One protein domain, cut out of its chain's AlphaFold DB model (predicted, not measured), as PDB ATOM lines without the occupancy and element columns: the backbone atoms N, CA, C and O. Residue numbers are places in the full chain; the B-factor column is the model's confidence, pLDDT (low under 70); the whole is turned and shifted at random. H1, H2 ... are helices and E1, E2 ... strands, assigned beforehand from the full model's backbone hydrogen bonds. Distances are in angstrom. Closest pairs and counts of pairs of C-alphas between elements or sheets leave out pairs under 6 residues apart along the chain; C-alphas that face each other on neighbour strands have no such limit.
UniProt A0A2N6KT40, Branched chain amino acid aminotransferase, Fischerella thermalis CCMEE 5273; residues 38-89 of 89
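Overview. This is residues 38 to 89 of the 89 residues of the protein "Branched chain amino acid aminotransferase" of Fischerella thermalis CCMEE 5273 (UniProt A0A2N6KT40). This is a loose rod in two parts: a small two-stranded hairpin, E1 and E2, makes one end, and helix H1 runs on from it toward the other. Residues 70 to 75 then fold back, and H2 returns toward the hairpin, meeting H1 at a slant with its first residues. The printed part has 52 residues, with two named strands and two named helices in the order E1, E2, H1, H2; the sheet is E1 - E2, antiparallel, and the class is mostly helix. The radius of gyration of the C-alphas is 12.6 A, and the C-alphas span 41 by 17 by 13 A.

Along the chain. E1 is residues 41 to 43, 6.8 A from first to last C-alpha, with C-alpha 41 at (183.031, 177.712, 93.636). E2 is residues 51 to 53, 6.2 A long. H1 is residues 56 to 69, 20.6 A long, with C-alpha 56 at (182.916, 186.267, 90.704). H2 is residues 76 to 87, 16.7 A long, and ends with C-alpha 87 at (179.317, 175.739, 86.069).

Arrangement. E1 and E2 form a hairpin, antiparallel at 151 degrees between their directions. N 42 and O 52 are 3.0 A apart and N 52 and O 42 are 2.8 A apart, both within hydrogen-bond range. H1 and H2 touch, H2 with residues 76 to 80 alone; their closest C-alphas, those of Cys 60 and Ala 76, are 4.9 A apart. These helices run opposite ways at a steep tilt of 53 degrees. The closest C-alphas of E2 and H2, those of Val 51 and Val 87, are 7.6 A apart. E1 is apart from H1 and from H2. In H2 every O i to N i+4 pair is within hydrogen-bond range; in H1, 9 of 10 are.

Size, cuts and confidence. The two C-alphas farthest apart, those of Gln 46 and His 71, are 42.1 A apart. The link from E2 to H1 is tight, those from E1 to E2 and from H1 to H2 are short, and no link is long. The printed part has no cut and ends at residue 89, the chain's last. The mean pLDDT of the printed part is 96.4, and no printed residue is under 70.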
ATOM      1  N   GLY A  38     192.656 182.199  89.286       95.50
ATOM      2  CA  GLY A  38     191.898 181.181  90.009       95.50
ATOM      3  C   GLY A  38     190.749 181.813  90.784       95.50
ATOM      4  O   GLY A  38     190.903 182.913  91.326       95.50
ATOM      5  N   MET A  39     189.624 181.111  90.858       96.19
ATOM      6  CA  MET A  39     188.500 181.421  91.740       96.19
ATOM      7  C   MET A  39     187.945 180.132  92.346       96.19
ATOM      8  O   MET A  39     188.243 179.044  91.856       96.19
ATOM      9  N   ARG A  40     187.157 180.251  93.416       96.06
ATOM     10  CA  ARG A  40     186.525 179.100  94.071       96.06
ATOM     11  C   ARG A  40     185.010 179.161  93.901       96.06
ATOM     12  O   ARG A  40     184.401 180.196  94.171       96.06
ATOM     13  N   GLY A  41     184.441 178.040  93.470       95.12
ATOM     14  CA  GLY A  41     183.031 177.712  93.636       95.12
ATOM     15  C   GLY A  41     182.886 176.751  94.810       95.12
ATOM     16  O   GLY A  41     183.744 175.887  95.000       95.12
ATOM     17  N   ILE A  42     181.852 176.930  95.620       95.19
ATOM     18  CA  ILE A  42     181.571 176.081  96.782       95.19
ATOM     19  C   ILE A  42     180.137 175.572  96.619       95.19
ATOM     20  O   ILE A  42     179.268 176.405  96.364       95.19
ATOM     21  N   PRO A  43     179.863 174.260  96.729       94.50
ATOM     22  CA  PRO A  43     178.488 173.769  96.774       94.50
ATOM     23  C   PRO A  43     177.717 174.479  97.887       94.50
ATOM     24  O   PRO A  43     178.266 174.672  98.977       94.50
ATOM     25  N   ASP A  44     176.485 174.894  97.619       96.00
ATOM     26  CA  ASP A  44     175.670 175.524  98.652       96.00
ATOM     27  C   ASP A  44     175.353 174.488  99.752       96.00
ATOM     28  O   ASP A  44     174.819 173.417  99.450       96.00
ATOM     29  N   PRO A  45     175.673 174.762 101.034       94.75
ATOM     30  CA  PRO A  45     175.327 173.865 102.134       94.75
ATOM     31  C   PRO A  45     173.820 173.603 102.282       94.75
ATOM     32  O   PRO A  45     173.444 172.618 102.915       94.75
ATOM     33  N   GLN A  46     172.971 174.492 101.756       96.69
ATOM     34  CA  GLN A  46     171.509 174.395 101.816       96.69
ATOM     35  C   GLN A  46     170.906 173.748 100.563       96.69
ATOM     36  O   GLN A  46     169.832 173.156 100.649       96.69
ATOM     37  N   ASP A  47     171.590 173.834  99.418       94.94
ATOM     38  CA  ASP A  47     171.140 173.273  98.144       94.94
ATOM     39  C   ASP A  47     172.325 172.704  97.335       94.94
ATOM     40  O   ASP A  47     173.030 173.443  96.647       94.94
ATOM     41  N   PRO A  48     172.536 171.376  97.330       90.56
ATOM     42  CA  PRO A  48     173.666 170.769  96.629       90.56
ATOM     43  C   PRO A  48     173.607 170.923  95.098       90.56
ATOM     44  O   PRO A  48     174.592 170.615  94.428       90.56
ATOM     45  N   THR A  49     172.483 171.380  94.532       91.56
ATOM     46  CA  THR A  49     172.358 171.675  93.096       91.56
ATOM     47  C   THR A  49     172.870 173.070  92.726       91.56
ATOM     48  O   THR A  49     173.026 173.381  91.544       91.56
ATOM     49  N   GLN A  50     173.175 173.903  93.725       93.62
ATOM     50  CA  GLN A  50     173.718 175.240  93.544       93.62
ATOM     51  C   GLN A  50     175.209 175.299  93.868       93.62
ATOM     52  O   GLN A  50     175.728 174.631  94.763       93.62
ATOM     53  N   VAL A  51     175.908 176.170  93.141       96.00
ATOM     54  CA  VAL A  51     177.317 176.482  93.377       96.00
ATOM     55  C   VAL A  51     177.455 177.973  93.658       96.00
ATOM     56  O   VAL A  51     177.154 178.822  92.818       96.00
ATOM     57  N   LEU A  52     177.968 178.296  94.840       96.81
ATOM     58  CA  LEU A  52     178.264 179.651  95.282       96.81
ATOM     59  C   LEU A  52     179.620 180.092  94.719       96.81
ATOM     60  O   LEU A  52     180.677 179.595  95.114       96.81
ATOM     61  N   LEU A  53     179.596 181.046  93.789       97.25
ATOM     62  CA  LEU A  53     180.790 181.588  93.138       97.25
ATOM     63  C   LEU A  53     181.351 182.774  93.934       97.25
ATOM     64  O   LEU A  53     180.831 183.891  93.879       97.25
ATOM     65  N   PHE A  54     182.440 182.555  94.672       97.62
ATOM     66  CA  PHE A  54     182.982 183.570  95.575       97.62
ATOM     67  C   PHE A  54     183.639 184.728  94.808       97.62
ATOM     68  O   PHE A  54     184.647 184.544  94.123       97.62
ATOM     69  N   ARG A  55     183.089 185.944  94.971       97.88
ATOM     70  CA  ARG A  55     183.608 187.203  94.390       97.88
ATOM     71  C   ARG A  55     183.781 187.157  92.861       97.88
ATOM     72  O   ARG A  55     184.752 187.710  92.336       97.88
ATOM     73  N   LEU A  56     182.871 186.475  92.159       98.31
ATOM     74  CA  LEU A  56     182.916 186.267  90.704       98.31
ATOM     75  C   LEU A  56     183.187 187.562  89.925       98.31
ATOM     76  O   LEU A  56     184.076 187.599  89.077       98.31
ATOM     77  N   ASP A  57     182.458 188.627  90.252       98.25
ATOM     78  CA  ASP A  57     182.602 189.971  89.688       98.25
ATOM     79  C   ASP A  57     184.053 190.476  89.750       98.25
ATOM     80  O   ASP A  57     184.638 190.845  88.728       98.25
ATOM     81  N   ARG A  58     184.680 190.403  90.930       98.44
ATOM     82  CA  ARG A  58     186.052 190.884  91.143       98.44
ATOM     83  C   ARG A  58     187.080 190.014  90.424       98.44
ATOM     84  O   ARG A  58     188.074 190.537  89.922       98.44
ATOM     85  N   HIS A  59     186.858 188.700  90.362       98.62
ATOM     86  CA  HIS A  59     187.726 187.793  89.606       98.62
ATOM     87  C   HIS A  59     187.658 188.071  88.096       98.62
ATOM     88  O   HIS A  59     188.708 188.151  87.453       98.62
ATOM     89  N   CYS A  60     186.459 188.296  87.549       98.56
ATOM     90  CA  CYS A  60     186.259 188.604  86.129       98.56
ATOM     91  C   CYS A  60     186.869 189.956  85.745       98.56
ATOM     92  O   CYS A  60     187.585 190.048  84.747       98.56
ATOM     93  N   GLN A  61     186.648 190.990  86.563       98.50
ATOM     94  CA  GLN A  61     187.252 192.309  86.359       98.50
ATOM     95  C   GLN A  61     188.778 192.243  86.387       98.50
ATOM     96  O   GLN A  61     189.434 192.800  85.507       98.50
ATOM     97  N   ARG A  62     189.352 191.524  87.360       98.50
ATOM     98  CA  ARG A  62     190.804 191.366  87.461       98.50
ATOM     99  C   ARG A  62     191.380 190.669  86.231       98.50
ATOM    100  O   ARG A  62     192.367 191.154  85.698       98.50
ATOM    101  N   LEU A  63     190.768 189.577  85.767       98.50
ATOM    102  CA  LEU A  63     191.251 188.853  84.586       98.50
ATOM    103  C   LEU A  63     191.134 189.693  83.306       98.50
ATOM    104  O   LEU A  63     192.087 189.747  82.533       98.50
ATOM    105  N   SER A  64     190.013 190.398  83.120       98.50
ATOM    106  CA  SER A  64     189.831 191.350  82.013       98.50
ATOM    107  C   SER A  64     190.920 192.427  82.022       98.50
ATOM    108  O   SER A  64     191.573 192.664  81.007       98.50
ATOM    109  N   GLN A  65     191.197 193.022  83.186       98.38
ATOM    110  CA  GLN A  65     192.255 194.021  83.326       98.38
ATOM    111  C   GLN A  65     193.655 193.432  83.086       98.38
ATOM    112  O   GLN A  65     194.484 194.084  82.454       98.38
ATOM    113  N   SER A  66     193.925 192.208  83.549       98.31
ATOM    114  CA  SER A  66     195.184 191.506  83.276       98.31
ATOM    115  C   SER A  66     195.403 191.266  81.780       98.31
ATOM    116  O   SER A  66     196.518 191.460  81.305       98.31
ATOM    117  N   GLY A  67     194.350 190.919  81.031       97.88
ATOM    118  CA  GLY A  67     194.409 190.775  79.572       97.88
ATOM    119  C   GLY A  67     194.867 192.056  78.867       97.88
ATOM    120  O   GLY A  67     195.720 192.004  77.980       97.88
ATOM    121  N   LYS A  68     194.400 193.224  79.327       97.56
ATOM    122  CA  LYS A  68     194.779 194.517  78.731       97.56
ATOM    123  C   LYS A  68     196.281 194.796  78.793       97.56
ATOM    124  O   LYS A  68     196.818 195.372  77.852       97.56
ATOM    125  N   PHE A  69     196.973 194.370  79.853       96.56
ATOM    126  CA  PHE A  69     198.428 194.553  79.979       96.56
ATOM    127  C   PHE A  69     199.238 193.724  78.975       96.56
ATOM    128  O   PHE A  69     200.387 194.060  78.707       96.56
ATOM    129  N   ILE A  70     198.645 192.672  78.407       95.88
ATOM    130  CA  ILE A  70     199.246 191.841  77.354       95.88
ATOM    131  C   ILE A  70     198.578 192.070  75.990       95.88
ATOM    132  O   ILE A  70     198.623 191.201  75.125       95.88
ATOM    133  N   HIS A  71     197.948 193.235  75.803       95.31
ATOM    134  CA  HIS A  71     197.270 193.635  74.567       95.31
ATOM    135  C   HIS A  71     196.147 192.688  74.106       95.31
ATOM    136  O   HIS A  71     195.854 192.600  72.916       95.31
ATOM    137  N   TYR A  72     195.486 192.005  75.043       96.19
ATOM    138  CA  TYR A  72     194.313 191.183  74.762       96.19
ATOM    139  C   TYR A  72     193.058 191.815  75.365       96.19
ATOM    140  O   TYR A  72     192.993 192.042  76.575       96.19
ATOM    141  N   ASP A  73     192.050 192.083  74.533       96.62
ATOM    142  CA  ASP A  73     190.795 192.676  74.988       96.62
ATOM    143  C   ASP A  73     189.703 191.616  75.156       96.62
ATOM    144  O   ASP A  73     189.362 190.869  74.237       96.62
ATOM    145  N   ILE A  74     189.156 191.547  76.364       96.62
ATOM    146  CA  ILE A  74     188.035 190.684  76.717       96.62
ATOM    147  C   ILE A  74     187.238 191.359  77.828       96.62
ATOM    148  O   ILE A  74     187.794 191.783  78.845       96.62
ATOM    149  N   SER A  75     185.919 191.464  77.655       98.19
ATOM    150  CA  SER A  75     185.070 192.100  78.660       98.19
ATOM    151  C   SER A  75     184.900 191.210  79.893       98.19
ATOM    152  O   SER A  75     184.774 189.986  79.798       98.19
ATOM    153  N   ALA A  76     184.846 191.834  81.072       98.38
ATOM    154  CA  ALA A  76     184.543 191.132  82.317       98.38
ATOM    155  C   ALA A  76     183.185 190.404  82.258       98.38
ATOM    156  O   ALA A  76     183.067 189.300  82.781       98.38
ATOM    157  N   GLU A  77     182.192 190.971  81.565       98.56
ATOM    158  CA  GLU A  77     180.883 190.337  81.361       98.56
ATOM    159  C   GLU A  77     180.959 189.069  80.499       98.56
ATOM    160  O   GLU A  77     180.283 188.087  80.813       98.56
ATOM    161  N   LYS A  78     181.822 189.026  79.468       97.94
ATOM    162  CA  LYS A  78     182.040 187.797  78.682       97.94
ATOM    163  C   LYS A  78     182.630 186.692  79.561       97.94
ATOM    164  O   LYS A  78     182.128 185.572  79.550       97.94
ATOM    165  N   ILE A  79     183.646 187.017  80.365       98.00
ATOM    166  CA  ILE A  79     184.276 186.065  81.299       98.00
ATOM    167  C   ILE A  79     183.246 185.543  82.309       98.00
ATOM    168  O   ILE A  79     183.146 184.340  82.534       98.00
ATOM    169  N   LYS A  80     182.457 186.449  82.893       98.31
ATOM    170  CA  LYS A  80     181.416 186.119  83.870       98.31
ATOM    171  C   LYS A  80     180.369 185.174  83.286       98.31
ATOM    172  O   LYS A  80     180.034 184.179  83.925       98.31
ATOM    173  N   THR A  81     179.888 185.471  82.081       97.94
ATOM    174  CA  THR A  81     178.898 184.649  81.373       97.94
ATOM    175  C   THR A  81     179.449 183.251  81.109       97.94
ATOM    176  O   THR A  81     178.824 182.276  81.516       97.94
ATOM    177  N   ALA A  82     180.667 183.154  80.565       97.44
ATOM    178  CA  ALA A  82     181.323 181.876  80.294       97.44
ATOM    179  C   ALA A  82     181.479 181.004  81.554       97.44
ATOM    180  O   ALA A  82     181.220 179.804  81.514       97.44
ATOM    181  N   ILE A  83     181.859 181.597  82.695       97.25
ATOM    182  CA  ILE A  83     181.989 180.865  83.966       97.25
ATOM    183  C   ILE A  83     180.625 180.359  84.454       97.25
ATOM    184  O   ILE A  83     180.520 179.206  84.867       97.25
ATOM    185  N   ILE A  84     179.583 181.197  84.409       96.88
ATOM    186  CA  ILE A  84     178.231 180.810  84.846       96.88
ATOM    187  C   ILE A  84     177.677 179.685  83.969       96.88
ATOM    188  O   ILE A  84     177.094 178.738  84.493       96.88
ATOM    189  N   GLU A  85     177.849 179.776  82.652       95.69
ATOM    190  CA  GLU A  85     177.414 178.737  81.713       95.69
ATOM    191  C   GLU A  85     178.174 177.427  81.917       95.69
ATOM    192  O   GLU A  85     177.559 176.364  81.926       95.69
ATOM    193  N   PHE A  86     179.489 177.499  82.140       95.31
ATOM    194  CA  PHE A  86     180.310 176.318  82.383       95.31
ATOM    195  C   PHE A  86     179.931 175.594  83.677       95.31
ATOM    196  O   PHE A  86     179.829 174.376  83.677       95.31
ATOM    197  N   VAL A  87     179.682 176.329  84.765       93.75
ATOM    198  CA  VAL A  87     179.317 175.739  86.069       93.75
ATOM    199  C   VAL A  87     177.921 175.106  86.060       93.75
ATOM    200  O   VAL A  87     177.661 174.201  86.844       93.75
ATOM    201  N   LYS A  88     177.019 175.570  85.189       91.38
ATOM    202  CA  LYS A  88     175.666 175.007  85.038       91.38
ATOM    203  C   LYS A  88     175.622 173.707  84.231       91.38
ATOM    204  O   LYS A  88     174.558 173.092  84.172       91.38
ATOM    205  N   LYS A  89     176.712 173.347  83.555       84.81
ATOM    206  CA  LYS A  89     176.801 172.158  82.710       84.81
ATOM    207  C   LYS A  89     177.357 170.971  83.485       84.81
ATOM    208  O   LYS A  89     176.823 169.865  83.258       84.81
TER     209      LYS A  89